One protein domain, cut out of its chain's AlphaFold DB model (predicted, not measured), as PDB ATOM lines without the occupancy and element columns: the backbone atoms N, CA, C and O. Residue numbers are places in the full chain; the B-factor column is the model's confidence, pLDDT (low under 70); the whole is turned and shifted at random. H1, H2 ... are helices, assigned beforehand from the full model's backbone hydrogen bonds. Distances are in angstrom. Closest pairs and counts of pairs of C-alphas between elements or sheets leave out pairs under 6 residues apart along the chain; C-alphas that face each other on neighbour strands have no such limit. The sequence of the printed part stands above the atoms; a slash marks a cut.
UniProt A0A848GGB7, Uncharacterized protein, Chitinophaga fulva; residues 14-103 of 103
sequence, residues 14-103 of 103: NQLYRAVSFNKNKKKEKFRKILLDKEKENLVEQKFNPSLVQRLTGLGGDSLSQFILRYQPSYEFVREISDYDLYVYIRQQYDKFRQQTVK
ATOM      1  N   ASN A  14      70.355 -40.124 394.502       67.69
ATOM      2  CA  ASN A  14      70.723 -38.747 394.171       67.69
ATOM      3  C   ASN A  14      72.216 -38.619 393.805       67.69
ATOM      4  O   ASN A  14      72.568 -37.864 392.900       67.69
ATOM      5  N   GLN A  15      73.104 -39.382 394.450       71.50
ATOM      6  CA  GLN A  15      74.537 -39.390 394.126       71.50
ATOM      7  C   GLN A  15      74.810 -40.085 392.784       71.50
ATOM      8  O   GLN A  15      75.579 -39.568 391.973       71.50
ATOM      9  N   LEU A  16      74.114 -41.190 392.498       69.44
ATOM     10  CA  LEU A  16      74.172 -41.860 391.193       69.44
ATOM     11  C   LEU A  16      73.655 -40.959 390.067       69.44
ATOM     12  O   LEU A  16      74.308 -40.824 389.033       69.44
ATOM     13  N   TYR A  17      72.517 -40.292 390.277       70.25
ATOM     14  CA  TYR A  17      71.964 -39.343 389.313       70.25
ATOM     15  C   TYR A  17      72.942 -38.198 389.030       70.25
ATOM     16  O   TYR A  17      73.167 -37.865 387.867       70.25
ATOM     17  N   ARG A  18      73.586 -37.636 390.061       67.75
ATOM     18  CA  ARG A  18      74.603 -36.584 389.908       67.75
ATOM     19  C   ARG A  18      75.835 -37.069 389.149       67.75
ATOM     20  O   ARG A  18      76.276 -36.365 388.250       67.75
ATOM     21  N   ALA A  19      76.356 -38.259 389.443       69.62
ATOM     22  CA  ALA A  19      77.514 -38.816 388.740       69.62
ATOM     23  C   ALA A  19      77.211 -39.106 387.258       69.62
ATOM     24  O   ALA A  19      77.975 -38.733 386.366       69.62
ATOM     25  N   VAL A  20      76.050 -39.707 386.973       69.69
ATOM     26  CA  VAL A  20      75.600 -39.983 385.602       69.69
ATOM     27  C   VAL A  20      75.292 -38.685 384.851       69.69
ATOM     28  O   VAL A  20      75.682 -38.546 383.693       69.69
ATOM     29  N   SER A  21      74.632 -37.718 385.493       68.12
ATOM     30  CA  SER A  21      74.337 -36.396 384.927       68.12
ATOM     31  C   SER A  21      75.617 -35.601 384.656       68.12
ATOM     32  O   SER A  21      75.784 -35.071 383.564       68.12
ATOM     33  N   PHE A  22      76.583 -35.607 385.577       69.19
ATOM     34  CA  PHE A  22      77.888 -34.968 385.395       69.19
ATOM     35  C   PHE A  22      78.658 -35.569 384.211       69.19
ATOM     36  O   PHE A  22      79.138 -34.833 383.346       69.19
ATOM     37  N   ASN A  23      78.698 -36.901 384.097       68.00
ATOM     38  CA  ASN A  23      79.320 -37.572 382.952       68.00
ATOM     39  C   ASN A  23      78.587 -37.274 381.634       68.00
ATOM     40  O   ASN A  23      79.236 -37.045 380.610       68.00
ATOM     41  N   LYS A  24      77.248 -37.230 381.645       69.88
ATOM     42  CA  LYS A  24      76.430 -36.839 380.482       69.88
ATOM     43  C   LYS A  24      76.684 -35.384 380.075       69.88
ATOM     44  O   LYS A  24      76.843 -35.119 378.886       69.88
ATOM     45  N   ASN A  25      76.800 -34.471 381.036       72.38
ATOM     46  CA  ASN A  25      77.092 -33.057 380.800       72.38
ATOM     47  C   ASN A  25      78.495 -32.874 380.214       72.38
ATOM     48  O   ASN A  25      78.645 -32.225 379.184       72.38
ATOM     49  N   LYS A  26      79.515 -33.536 380.777       75.56
ATOM     50  CA  LYS A  26      80.884 -33.517 380.233       75.56
ATOM     51  C   LYS A  26      80.945 -34.070 378.806       75.56
ATOM     52  O   LYS A  26      81.635 -33.515 377.951       75.56
ATOM     53  N   LYS A  27      80.197 -35.145 378.531       77.75
ATOM     54  CA  LYS A  27      80.059 -35.712 377.186       77.75
ATOM     55  C   LYS A  27      79.407 -34.697 376.238       77.75
ATOM     56  O   LYS A  27      79.974 -34.428 375.184       77.75
ATOM     57  N   LYS A  28      78.287 -34.080 376.629       79.38
ATOM     58  CA  LYS A  28      77.584 -33.039 375.855       79.38
ATOM     59  C   LYS A  28      78.487 -31.847 375.526       79.38
ATOM     60  O   LYS A  28      78.518 -31.432 374.373       79.38
ATOM     61  N   GLU A  29      79.258 -31.354 376.489       85.25
ATOM     62  CA  GLU A  29      80.200 -30.250 376.272       85.25
ATOM     63  C   GLU A  29      81.307 -30.623 375.285       85.25
ATOM     64  O   GLU A  29      81.618 -29.853 374.377       85.25
ATOM     65  N   LYS A  30      81.863 -31.837 375.392       87.06
ATOM     66  CA  LYS A  30      82.833 -32.340 374.411       87.06
ATOM     67  C   LYS A  30      82.224 -32.414 373.006       87.06
ATOM     68  O   LYS A  30      82.865 -31.989 372.052       87.06
ATOM     69  N   PHE A  31      80.992 -32.910 372.879       87.50
ATOM     70  CA  PHE A  31      80.284 -32.937 371.596       87.50
ATOM     71  C   PHE A  31      80.051 -31.535 371.034       87.50
ATOM     72  O   PHE A  31      80.316 -31.328 369.854       87.50
ATOM     73  N   ARG A  32      79.622 -30.566 371.857       87.94
ATOM     74  CA  ARG A  32      79.459 -29.170 371.416       87.94
ATOM     75  C   ARG A  32      80.760 -28.602 370.860       87.94
ATOM     76  O   ARG A  32      80.731 -28.020 369.788       87.94
ATOM     77  N   LYS A  33      81.887 -28.806 371.550       91.06
ATOM     78  CA  LYS A  33      83.199 -28.339 371.077       91.06
ATOM     79  C   LYS A  33      83.562 -28.939 369.719       91.06
ATOM     80  O   LYS A  33      83.817 -28.190 368.793       91.06
ATOM     81  N   ILE A  34      83.451 -30.261 369.576       91.25
ATOM     82  CA  ILE A  34      83.726 -30.954 368.305       91.25
ATOM     83  C   ILE A  34      82.841 -30.424 367.168       91.25
ATOM     84  O   ILE A  34      83.312 -30.272 366.048       91.25
ATOM     85  N   LEU A  35      81.560 -30.161 367.439       92.25
ATOM     86  CA  LEU A  35      80.639 -29.580 366.458       92.25
ATOM     87  C   LEU A  35      81.074 -28.178 366.022       92.25
ATOM     88  O   LEU A  35      81.101 -27.908 364.827       92.25
ATOM     89  N   LEU A  36      81.441 -27.323 366.977       91.56
ATOM     90  CA  LEU A  36      81.927 -25.975 366.686       91.56
ATOM     91  C   LEU A  36      83.236 -26.010 365.896       91.56
ATOM     92  O   LEU A  36      83.380 -25.266 364.936       91.56
ATOM     93  N   ASP A  37      84.177 -26.879 366.263       91.00
ATOM     94  CA  ASP A  37      85.438 -27.024 365.533       91.00
ATOM     95  C   ASP A  37      85.196 -27.522 364.100       91.00
ATOM     96  O   ASP A  37      85.718 -26.939 363.154       91.00
ATOM     97  N   LYS A  38      84.301 -28.499 363.913       90.06
ATOM     98  CA  LYS A  38      83.891 -28.959 362.577       90.06
ATOM     99  C   LYS A  38      83.252 -27.861 361.735       90.06
ATOM    100  O   LYS A  38      83.473 -27.805 360.531       90.06
ATOM    101  N   GLU A  39      82.418 -27.018 362.333       89.25
ATOM    102  CA  GLU A  39      81.798 -25.896 361.626       89.25
ATOM    103  C   GLU A  39      82.861 -24.913 361.124       89.25
ATOM    104  O   GLU A  39      82.822 -24.493 359.968       89.25
ATOM    105  N   LYS A  40      83.861 -24.618 361.959       91.62
ATOM    106  CA  LYS A  40      84.998 -23.772 361.587       91.62
ATOM    107  C   LYS A  40      85.812 -24.368 360.443       91.62
ATOM    108  O   LYS A  40      86.106 -23.661 359.484       91.62
ATOM    109  N   GLU A  41      86.151 -25.653 360.534       88.81
ATOM    110  CA  GLU A  41      86.882 -26.377 359.486       88.81
ATOM    111  C   GLU A  41      86.118 -26.343 358.157       88.81
ATOM    112  O   GLU A  41      86.670 -25.924 357.142       88.81
ATOM    113  N   ASN A  42      84.821 -26.670 358.182       90.19
ATOM    114  CA  ASN A  42      83.971 -26.651 356.992       90.19
ATOM    115  C   ASN A  42      83.911 -25.264 356.341       90.19
ATOM    116  O   ASN A  42      83.941 -25.162 355.119       90.19
ATOM    117  N   LEU A  43      83.826 -24.191 357.133       89.75
ATOM    118  CA  LEU A  43      83.792 -22.829 356.597       89.75
ATOM    119  C   LEU A  43      85.091 -22.470 355.866       89.75
ATOM    120  O   LEU A  43      85.042 -21.865 354.793       89.75
ATOM    121  N   VAL A  44      86.243 -22.882 356.405       91.44
ATOM    122  CA  VAL A  44      87.537 -22.696 355.736       91.44
ATOM    123  C   VAL A  44      87.604 -23.523 354.455       91.44
ATOM    124  O   VAL A  44      87.951 -22.972 353.414       91.44
ATOM    125  N   GLU A  45      87.228 -24.804 354.486       90.19
ATOM    126  CA  GLU A  45      87.253 -25.682 353.306       90.19
ATOM    127  C   GLU A  45      86.319 -25.209 352.185       90.19
ATOM    128  O   GLU A  45      86.670 -25.271 351.005       90.19
ATOM    129  N   GLN A  46      85.135 -24.699 352.537       89.69
ATOM    130  CA  GLN A  46      84.172 -24.171 351.570       89.69
ATOM    131  C   GLN A  46      84.701 -22.925 350.856       89.69
ATOM    132  O   GLN A  46      84.564 -22.806 349.637       89.69
ATOM    133  N   LYS A  47      85.301 -21.996 351.609       88.88
ATOM    134  CA  LYS A  47      85.835 -20.730 351.086       88.88
ATOM    135  C   LYS A  47      87.165 -20.932 350.353       88.88
ATOM    136  O   LYS A  47      87.367 -20.380 349.277       88.88
ATOM    137  N   PHE A  48      88.061 -21.742 350.912       90.69
ATOM    138  CA  PHE A  48      89.400 -22.030 350.396       90.69
ATOM    139  C   PHE A  48      89.454 -23.427 349.762       90.69
ATOM    140  O   PHE A  48      90.179 -24.317 350.202       90.69
ATOM    141  N   ASN A  49      88.661 -23.637 348.713       90.88
ATOM    142  CA  ASN A  49      88.609 -24.939 348.059       90.88
ATOM    143  C   ASN A  49      89.789 -25.131 347.065       90.88
ATOM    144  O   ASN A  49      90.267 -24.161 346.462       90.88
ATOM    145  N   PRO A  50      90.240 -26.378 346.828       91.81
ATOM    146  CA  PRO A  50      91.352 -26.670 345.920       91.81
ATOM    147  C   PRO A  50      91.093 -26.240 344.470       91.81
ATOM    148  O   PRO A  50      92.004 -25.767 343.798       91.81
ATOM    149  N   SER A  51      89.857 -26.347 343.983       92.31
ATOM    150  CA  SER A  51      89.460 -25.905 342.641       92.31
ATOM    151  C   SER A  51      89.526 -24.381 342.460       92.31
ATOM    152  O   SER A  51      89.882 -23.910 341.383       92.31
ATOM    153  N   LEU A  52      89.202 -23.594 343.488       92.00
ATOM    154  CA  LEU A  52      89.302 -22.136 343.507       92.00
ATOM    155  C   LEU A  52      90.772 -21.732 343.459       92.00
ATOM    156  O   LEU A  52      91.167 -20.920 342.623       92.00
ATOM    157  N   VAL A  53      91.582 -22.342 344.324       92.75
ATOM    158  CA  VAL A  53      93.028 -22.121 344.355       92.75
ATOM    159  C   VAL A  53      93.644 -22.484 343.006       92.75
ATOM    160  O   VAL A  53      94.377 -21.675 342.441       92.75
ATOM    161  N   GLN A  54      93.297 -23.637 342.434       94.00
ATOM    162  CA  GLN A  54      93.739 -24.057 341.104       94.00
ATOM    163  C   GLN A  54      93.322 -23.064 340.013       94.00
ATOM    164  O   GLN A  54      94.144 -22.699 339.179       94.00
ATOM    165  N   ARG A  55      92.077 -22.571 340.023       92.38
ATOM    166  CA  ARG A  55      91.602 -21.562 339.061       92.38
ATOM    167  C   ARG A  55      92.368 -20.243 339.153       92.38
ATOM    168  O   ARG A  55      92.632 -19.627 338.126       92.38
ATOM    169  N   LEU A  56      92.712 -19.798 340.362       91.62
ATOM    170  CA  LEU A  56      93.403 -18.523 340.574       91.62
ATOM    171  C   LEU A  56      94.912 -18.619 340.324       91.62
ATOM    172  O   LEU A  56      95.505 -17.676 339.805       91.62
ATOM    173  N   THR A  57      95.536 -19.734 340.695       91.56
ATOM    174  CA  THR A  57      96.999 -19.906 340.673       91.56
ATOM    175  C   THR A  57      97.506 -20.707 339.475       91.56
ATOM    176  O   THR A  57      98.684 -20.630 339.143       91.56
ATOM    177  N   GLY A  58      96.642 -21.495 338.831       92.38
ATOM    178  CA  GLY A  58      97.025 -22.456 337.796       92.38
ATOM    179  C   GLY A  58      97.821 -23.657 338.320       92.38
ATOM    180  O   GLY A  58      98.290 -24.461 337.517       92.38
ATOM    181  N   LEU A  59      97.999 -23.795 339.641       91.94
ATOM    182  CA  LEU A  59      98.733 -24.912 340.235       91.94
ATOM    183  C   LEU A  59      97.970 -26.230 340.059       91.94
ATOM    184  O   LEU A  59      96.751 -26.284 340.220       91.94
ATOM    185  N   GLY A  60      98.701 -27.307 339.784       92.00
ATOM    186  CA  GLY A  60      98.161 -28.659 339.673       92.00
ATOM    187  C   GLY A  60      99.025 -29.679 340.408       92.00
ATOM    188  O   GLY A  60     100.158 -29.382 340.790       92.00
ATOM    189  N   GLY A  61      98.471 -30.877 340.605       91.94
ATOM    190  CA  GLY A  61      99.172 -32.006 341.224       91.94
ATOM    191  C   GLY A  61      99.783 -31.659 342.584       91.94
ATOM    192  O   GLY A  61      99.149 -31.016 343.422       91.94
ATOM    193  N   ASP A  62     101.038 -32.057 342.780       91.94
ATOM    194  CA  ASP A  62     101.745 -31.916 344.055       91.94
ATOM    195  C   ASP A  62     101.958 -30.456 344.468       91.94
ATOM    196  O   ASP A  62     101.875 -30.132 345.654       91.94
ATOM    197  N   SER A  63     102.168 -29.544 343.513       90.88
ATOM    198  CA  SER A  63     102.357 -28.120 343.814       90.88
ATOM    199  C   SER A  63     101.092 -27.479 344.387       90.88
ATOM    200  O   SER A  63     101.188 -26.615 345.258       90.88
ATOM    201  N   LEU A  64      99.908 -27.914 343.939       93.50
ATOM    202  CA  LEU A  64      98.635 -27.457 344.498       93.50
ATOM    203  C   LEU A  64      98.478 -27.932 345.946       93.50
ATOM    204  O   LEU A  64      98.184 -27.127 346.828       93.50
ATOM    205  N   SER A  65      98.727 -29.218 346.199       93.12
ATOM    206  CA  SER A  65      98.652 -29.807 347.541       93.12
ATOM    207  C   SER A  65      99.627 -29.138 348.511       93.12
ATOM    208  O   SER A  65      99.252 -28.800 349.633       93.12
ATOM    209  N   GLN A  66     100.861 -28.877 348.069       92.69
ATOM    210  CA  GLN A  66     101.858 -28.161 348.865       92.69
ATOM    211  C   GLN A  66     101.437 -26.721 349.158       92.69
ATOM    212  O   GLN A  66     101.584 -26.263 350.290       92.69
ATOM    213  N   PHE A  67     100.891 -26.010 348.168       94.12
ATOM    214  CA  PHE A  67     100.413 -24.646 348.365       94.12
ATOM    215  C   PHE A  67      99.271 -24.593 349.384       94.12
ATOM    216  O   PHE A  67      99.317 -23.782 350.307       94.12
ATOM    217  N   ILE A  68      98.283 -25.481 349.250       91.94
ATOM    218  CA  ILE A  68      97.149 -25.568 350.174       91.94
ATOM    219  C   ILE A  68      97.647 -25.864 351.588       91.94
ATOM    220  O   ILE A  68      97.337 -25.105 352.498       91.94
ATOM    221  N   LEU A  69      98.491 -26.884 351.765       91.44
ATOM    222  CA  LEU A  69      99.032 -27.252 353.077       91.44
ATOM    223  C   LEU A  69      99.832 -26.112 353.729       91.44
ATOM    224  O   LEU A  69      99.820 -25.950 354.946       91.44
ATOM    225  N   ARG A  70     100.558 -25.328 352.924       91.12
ATOM    226  CA  ARG A  70     101.466 -24.282 353.409       91.12
ATOM    227  C   ARG A  70     100.766 -22.958 353.706       91.12
ATOM    228  O   ARG A  70     101.188 -22.262 354.625       91.12
ATOM    229  N   TYR A  71      99.754 -22.601 352.919       92.00
ATOM    230  CA  TYR A  71      99.130 -21.272 352.928       92.00
ATOM    231  C   TYR A  71      97.646 -21.284 353.312       92.00
ATOM    232  O   TYR A  71      96.974 -20.260 353.143       92.00
ATOM    233  N   GLN A  72      97.139 -22.403 353.844       89.81
ATOM    234  CA  GLN A  72      95.774 -22.504 354.357       89.81
ATOM    235  C   GLN A  72      95.497 -21.391 355.384       89.81
ATOM    236  O   GLN A  72      96.201 -21.294 356.394       89.81
ATOM    237  N   PRO A  73      94.492 -20.531 355.142       90.50
ATOM    238  CA  PRO A  73      94.147 -19.464 356.067       90.50
ATOM    239  C   PRO A  73      93.480 -20.018 357.332       90.50
ATOM    240  O   PRO A  73      92.819 -21.057 357.311       90.50
ATOM    241  N   SER A  74      93.630 -19.302 358.448       91.06
ATOM    242  CA  SER A  74      92.942 -19.641 359.694       91.06
ATOM    243  C   SER A  74      91.452 -19.292 359.619       91.06
ATOM    244  O   SER A  74      91.045 -18.392 358.885       91.06
ATOM    245  N   TYR A  75      90.636 -19.978 360.424       90.38
ATOM    246  CA  TYR A  75      89.196 -19.716 360.505       90.38
ATOM    247  C   TYR A  75      88.871 -18.250 360.814       90.38
ATOM    248  O   TYR A  75      88.033 -17.659 360.142       90.38
ATOM    249  N   GLU A  76      89.561 -17.656 361.793       90.81
ATOM    250  CA  GLU A  76      89.342 -16.259 362.186       90.81
ATOM    251  C   GLU A  76      89.588 -15.311 361.002       90.81
ATOM    252  O   GLU A  76      88.753 -14.463 360.716       90.81
ATOM    253  N   PHE A  77      90.660 -15.536 360.234       91.00
ATOM    254  CA  PHE A  77      90.968 -14.723 359.058       91.00
ATOM    255  C   PHE A  77      89.892 -14.850 357.974       91.00
ATOM    256  O   PHE A  77      89.406 -13.848 357.465       91.00
ATOM    257  N   VAL A  78      89.468 -16.078 357.648       91.44
ATOM    258  CA  VAL A  78      88.413 -16.318 356.642       91.44
ATOM    259  C   VAL A  78      87.065 -15.737 357.079       91.44
ATOM    260  O   VAL A  78      86.270 -15.331 356.235       91.44
ATOM    261  N   ARG A  79      86.798 -15.694 358.388       90.00
ATOM    262  CA  ARG A  79      85.568 -15.130 358.954       90.00
ATOM    263  C   ARG A  79      85.519 -13.604 358.853       90.00
ATOM    264  O   ARG A  79      84.427 -13.055 358.738       90.00
ATOM    265  N   GLU A  80      86.662 -12.935 358.949       92.75
ATOM    266  CA  GLU A  80      86.742 -11.470 358.960       92.75
ATOM    267  C   GLU A  80      86.757 -10.848 357.561       92.75
ATOM    268  O   GLU A  80      86.302  -9.717 357.391       92.75
ATOM    269  N   ILE A  81      87.264 -11.569 356.561       93.75
ATOM    270  CA  ILE A  81      87.479 -11.029 355.215       93.75
ATOM    271  C   ILE A  81      86.327 -11.327 354.248       93.75
ATOM    272  O   ILE A  81      85.599 -12.315 354.372       93.75
ATOM    273  N   SER A  82      86.204 -10.489 353.217       92.88
ATOM    274  CA  SER A  82      85.327 -10.750 352.074       92.88
ATOM    275  C   SER A  82      85.895 -11.843 351.158       92.88
ATOM    276  O   SER A  82      87.097 -12.111 351.138       92.88
ATOM    277  N   ASP A  83      85.039 -12.428 350.319       89.56
ATOM    278  CA  ASP A  83      85.458 -13.339 349.247       89.56
ATOM    279  C   ASP A  83      86.480 -12.689 348.300       89.56
ATOM    280  O   ASP A  83      87.424 -13.339 347.855       89.56
ATOM    281  N   TYR A  84      86.333 -11.388 348.027       92.75
ATOM    282  CA  TYR A  84      87.285 -10.648 347.198       92.75
ATOM    283  C   TYR A  84      88.668 -10.558 347.856       92.75
ATOM    284  O   TYR A  84      89.683 -10.846 347.221       92.75
ATOM    285  N   ASP A  85      88.707 -10.215 349.141       93.44
ATOM    286  CA  ASP A  85      89.952 -10.112 349.905       93.44
ATOM    287  C   ASP A  85      90.644 -11.472 350.021       93.44
ATOM    288  O   ASP A  85      91.870 -11.558 349.934       93.44
ATOM    289  N   LEU A  86      89.868 -12.556 350.121       93.12
ATOM    290  CA  LEU A  86      90.398 -13.914 350.056       93.12
ATOM    291  C   LEU A  86      91.079 -14.191 348.706       93.12
ATOM    292  O   LEU A  86      92.138 -14.815 348.667       93.12
ATOM    293  N   TYR A  87      90.526 -13.707 347.591       93.69
ATOM    294  CA  TYR A  87      91.147 -13.883 346.273       93.69
ATOM    295  C   TYR A  87      92.453 -13.098 346.158       93.69
ATOM    296  O   TYR A  87      93.444 -13.618 345.632       93.69
ATOM    297  N   VAL A  88      92.476 -11.871 346.682       94.75
ATOM    298  CA  VAL A  88      93.695 -11.058 346.772       94.75
ATOM    299  C   VAL A  88      94.741 -11.762 347.636       94.75
ATOM    300  O   VAL A  88      95.896 -11.881 347.222       94.75
ATOM    301  N   TYR A  89      94.340 -12.306 348.785       94.56
ATOM    302  CA  TYR A  89      95.212 -13.090 349.653       94.56
ATOM    303  C   TYR A  89      95.824 -14.284 348.907       94.56
ATOM    304  O   TYR A  89      97.044 -14.449 348.924       94.56
ATOM    305  N   ILE A  90      95.014 -15.074 348.189       94.06
ATOM    306  CA  ILE A  90      95.491 -16.227 347.405       94.06
ATOM    307  C   ILE A  90      96.549 -15.796 346.382       94.06
ATOM    308  O   ILE A  90      97.597 -16.436 346.279       94.06
ATOM    309  N   ARG A  91      96.312 -14.696 345.657       93.56
ATOM    310  CA  ARG A  91      97.273 -14.144 344.688       93.56
ATOM    311  C   ARG A  91      98.591 -13.747 345.351       93.56
ATOM    312  O   ARG A  91      99.648 -14.168 344.893       93.56
ATOM    313  N   GLN A  92      98.532 -13.018 346.462       94.81
ATOM    314  CA  GLN A  92      99.727 -12.587 347.187       94.81
ATOM    315  C   GLN A  92     100.546 -13.766 347.726       94.81
ATOM    316  O   GLN A  92     101.776 -13.749 347.665       94.81
ATOM    317  N   GLN A  93      99.890 -14.801 348.263       94.62
ATOM    318  CA  GLN A  93     100.603 -15.993 348.731       94.62
ATOM    319  C   GLN A  93     101.190 -16.794 347.571       94.62
ATOM    320  O   GLN A  93     102.284 -17.340 347.696       94.62
ATOM    321  N   TYR A  94     100.503 -16.839 346.430       94.62
ATOM    322  CA  TYR A  94     101.020 -17.484 345.229       94.62
ATOM    323  C   TYR A  94     102.312 -16.827 344.735       94.62
ATOM    324  O   TYR A  94     103.279 -17.532 344.446       94.62
ATOM    325  N   ASP A  95     102.387 -15.496 344.726       93.88
ATOM    326  CA  ASP A  95     103.616 -14.789 344.354       93.88
ATOM    327  C   ASP A  95     104.778 -15.122 345.301       93.88
ATOM    328  O   ASP A  95     105.899 -15.368 344.850       93.88
ATOM    329  N   LYS A  96     104.515 -15.220 346.611       92.94
ATOM    330  CA  LYS A  96     105.520 -15.658 347.598       92.94
ATOM    331  C   LYS A  96     105.949 -17.104 347.386       92.94
ATOM    332  O   LYS A  96     107.137 -17.405 347.486       92.94
ATOM    333  N   PHE A  97     105.004 -17.994 347.092       92.62
ATOM    334  CA  PHE A  97     105.294 -19.394 346.801       92.62
ATOM    335  C   PHE A  97     106.210 -19.517 345.581       92.62
ATOM    336  O   PHE A  97     107.244 -20.174 345.661       92.62
ATOM    337  N   ARG A  98     105.910 -18.790 344.497       89.75
ATOM    338  CA  ARG A  98     106.761 -18.751 343.299       89.75
ATOM    339  C   ARG A  98     108.171 -18.254 343.597       89.75
ATOM    340  O   ARG A  98     109.136 -18.850 343.130       89.75
ATOM    341  N   GLN A  99     108.306 -17.191 344.388       90.00
ATOM    342  CA  GLN A  99     109.619 -16.660 344.773       90.00
ATOM    343  C   GLN A  99     110.447 -17.661 345.590       90.00
ATOM    344  O   GLN A  99     111.669 -17.679 345.467       90.00
ATOM    345  N   GLN A 100     109.800 -18.495 346.408       84.06
ATOM    346  CA  GLN A 100     110.473 -19.535 347.190       84.06
ATOM    347  C   GLN A 100     110.903 -20.721 346.329       84.06
ATOM    348  O   GLN A 100     111.969 -21.265 346.567       84.06
ATOM    349  N   THR A 101     110.112 -21.103 345.322       76.06
ATOM    350  CA  THR A 101     110.451 -22.223 344.424       76.06
ATOM    351  C   THR A 101     111.557 -21.913 343.411       76.06
ATOM    352  O   THR A 101     112.075 -22.832 342.788       76.06
ATOM    353  N   VAL A 102     111.883 -20.633 343.194       64.06
ATOM    354  CA  VAL A 102     112.897 -20.184 342.216       64.06
ATOM    355  C   VAL A 102     114.282 -19.991 342.860       64.06
ATOM    356  O   VAL A 102     115.262 -19.797 342.144       64.06
ATOM    357  N   LYS A 103     114.378 -20.048 344.192       48.19
ATOM    358  CA  LYS A 103     115.652 -20.063 344.926       48.19
ATOM    359  C   LYS A 103     116.122 -21.488 345.168       48.19
ATOM    360  O   LYS A 103     117.352 -21.681 345.113       48.19
TER     361      LYS A 103
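AT A GLANCE: This is residues 14 to 103 of the 103 residues of an uncharacterized protein of Chitinophaga fulva (UniProt A0A848GGB7). One long helix, H1, sticks out as an arm from a small head, in which the last turns of H1 and the four shorter helices H2 to H5 come together at crossed angles. Residues 14 to 36 of H1 stand free as the arm, and at the other end of the printed part residues 98 to 103, of which 98 to 101 belong to H5, stick out from the head. The printed part has 90 residues with five named helices, H1 to H5 in order along the chain, and no named strand; the class is all helix. The whole is extended, with a radius of gyration of the C-alphas of 20.0 A and spans of 69 by 26 by 20 A.

IN THESE COORDINATES: H1, residues 14 to 47, runs 49.1 A from C-alpha 14 at (70.723, -38.747, 394.171) to C-alpha 47 at (85.835, -20.730, 351.086). H2 is residues 50 to 57, 10.3 A; H3 is residues 61 to 71, 15.9 A; H4 is residues 75 to 80, 8.7 A. H5, residues 83 to 101, is 27.0 A long and ends with C-alpha 101 at (110.451, -22.223, 344.424).

HOW THE PARTS SIT: H1 touches H4 with residues 40 to 47 alone, at a steep tilt of 62 degrees, the same way; the closest C-alphas, of Val 44 and Tyr 75, are 5.9 A apart. H1 and H5 are close but not clearly touching, with C-alphas 47 and 83 at 7.6 A. H5 touches H2 with residues 87 to 94 alone, the closest C-alphas being Thr 57 and Tyr 94 at 6.5 A; their tilt of 70.4 degrees is only just about perpendicular. H2 touches H3, about perpendicular at 89 degrees, closest at the C-alphas of Gln 54 and Leu 64, 6.9 A. H3 and H5 only just touch, with 3 pairs of C-alphas within 8 A. H1 and H3 are apart. In H1, H2, H3, H4 and H5 every O i to N i+4 pair is within hydrogen-bond range.

THE WHOLE: The C-alphas of Asn 14 and Val 102, the two farthest apart, are 69.4 A from each other. Without the stretches that stand free, the body spans 28 by 21 by 17 A. The printed part has no cut, and its four links are tight. The mean pLDDT of the printed part is 87.1, with residues 14, 16, 18 to 24 and 102 to 103 under 70.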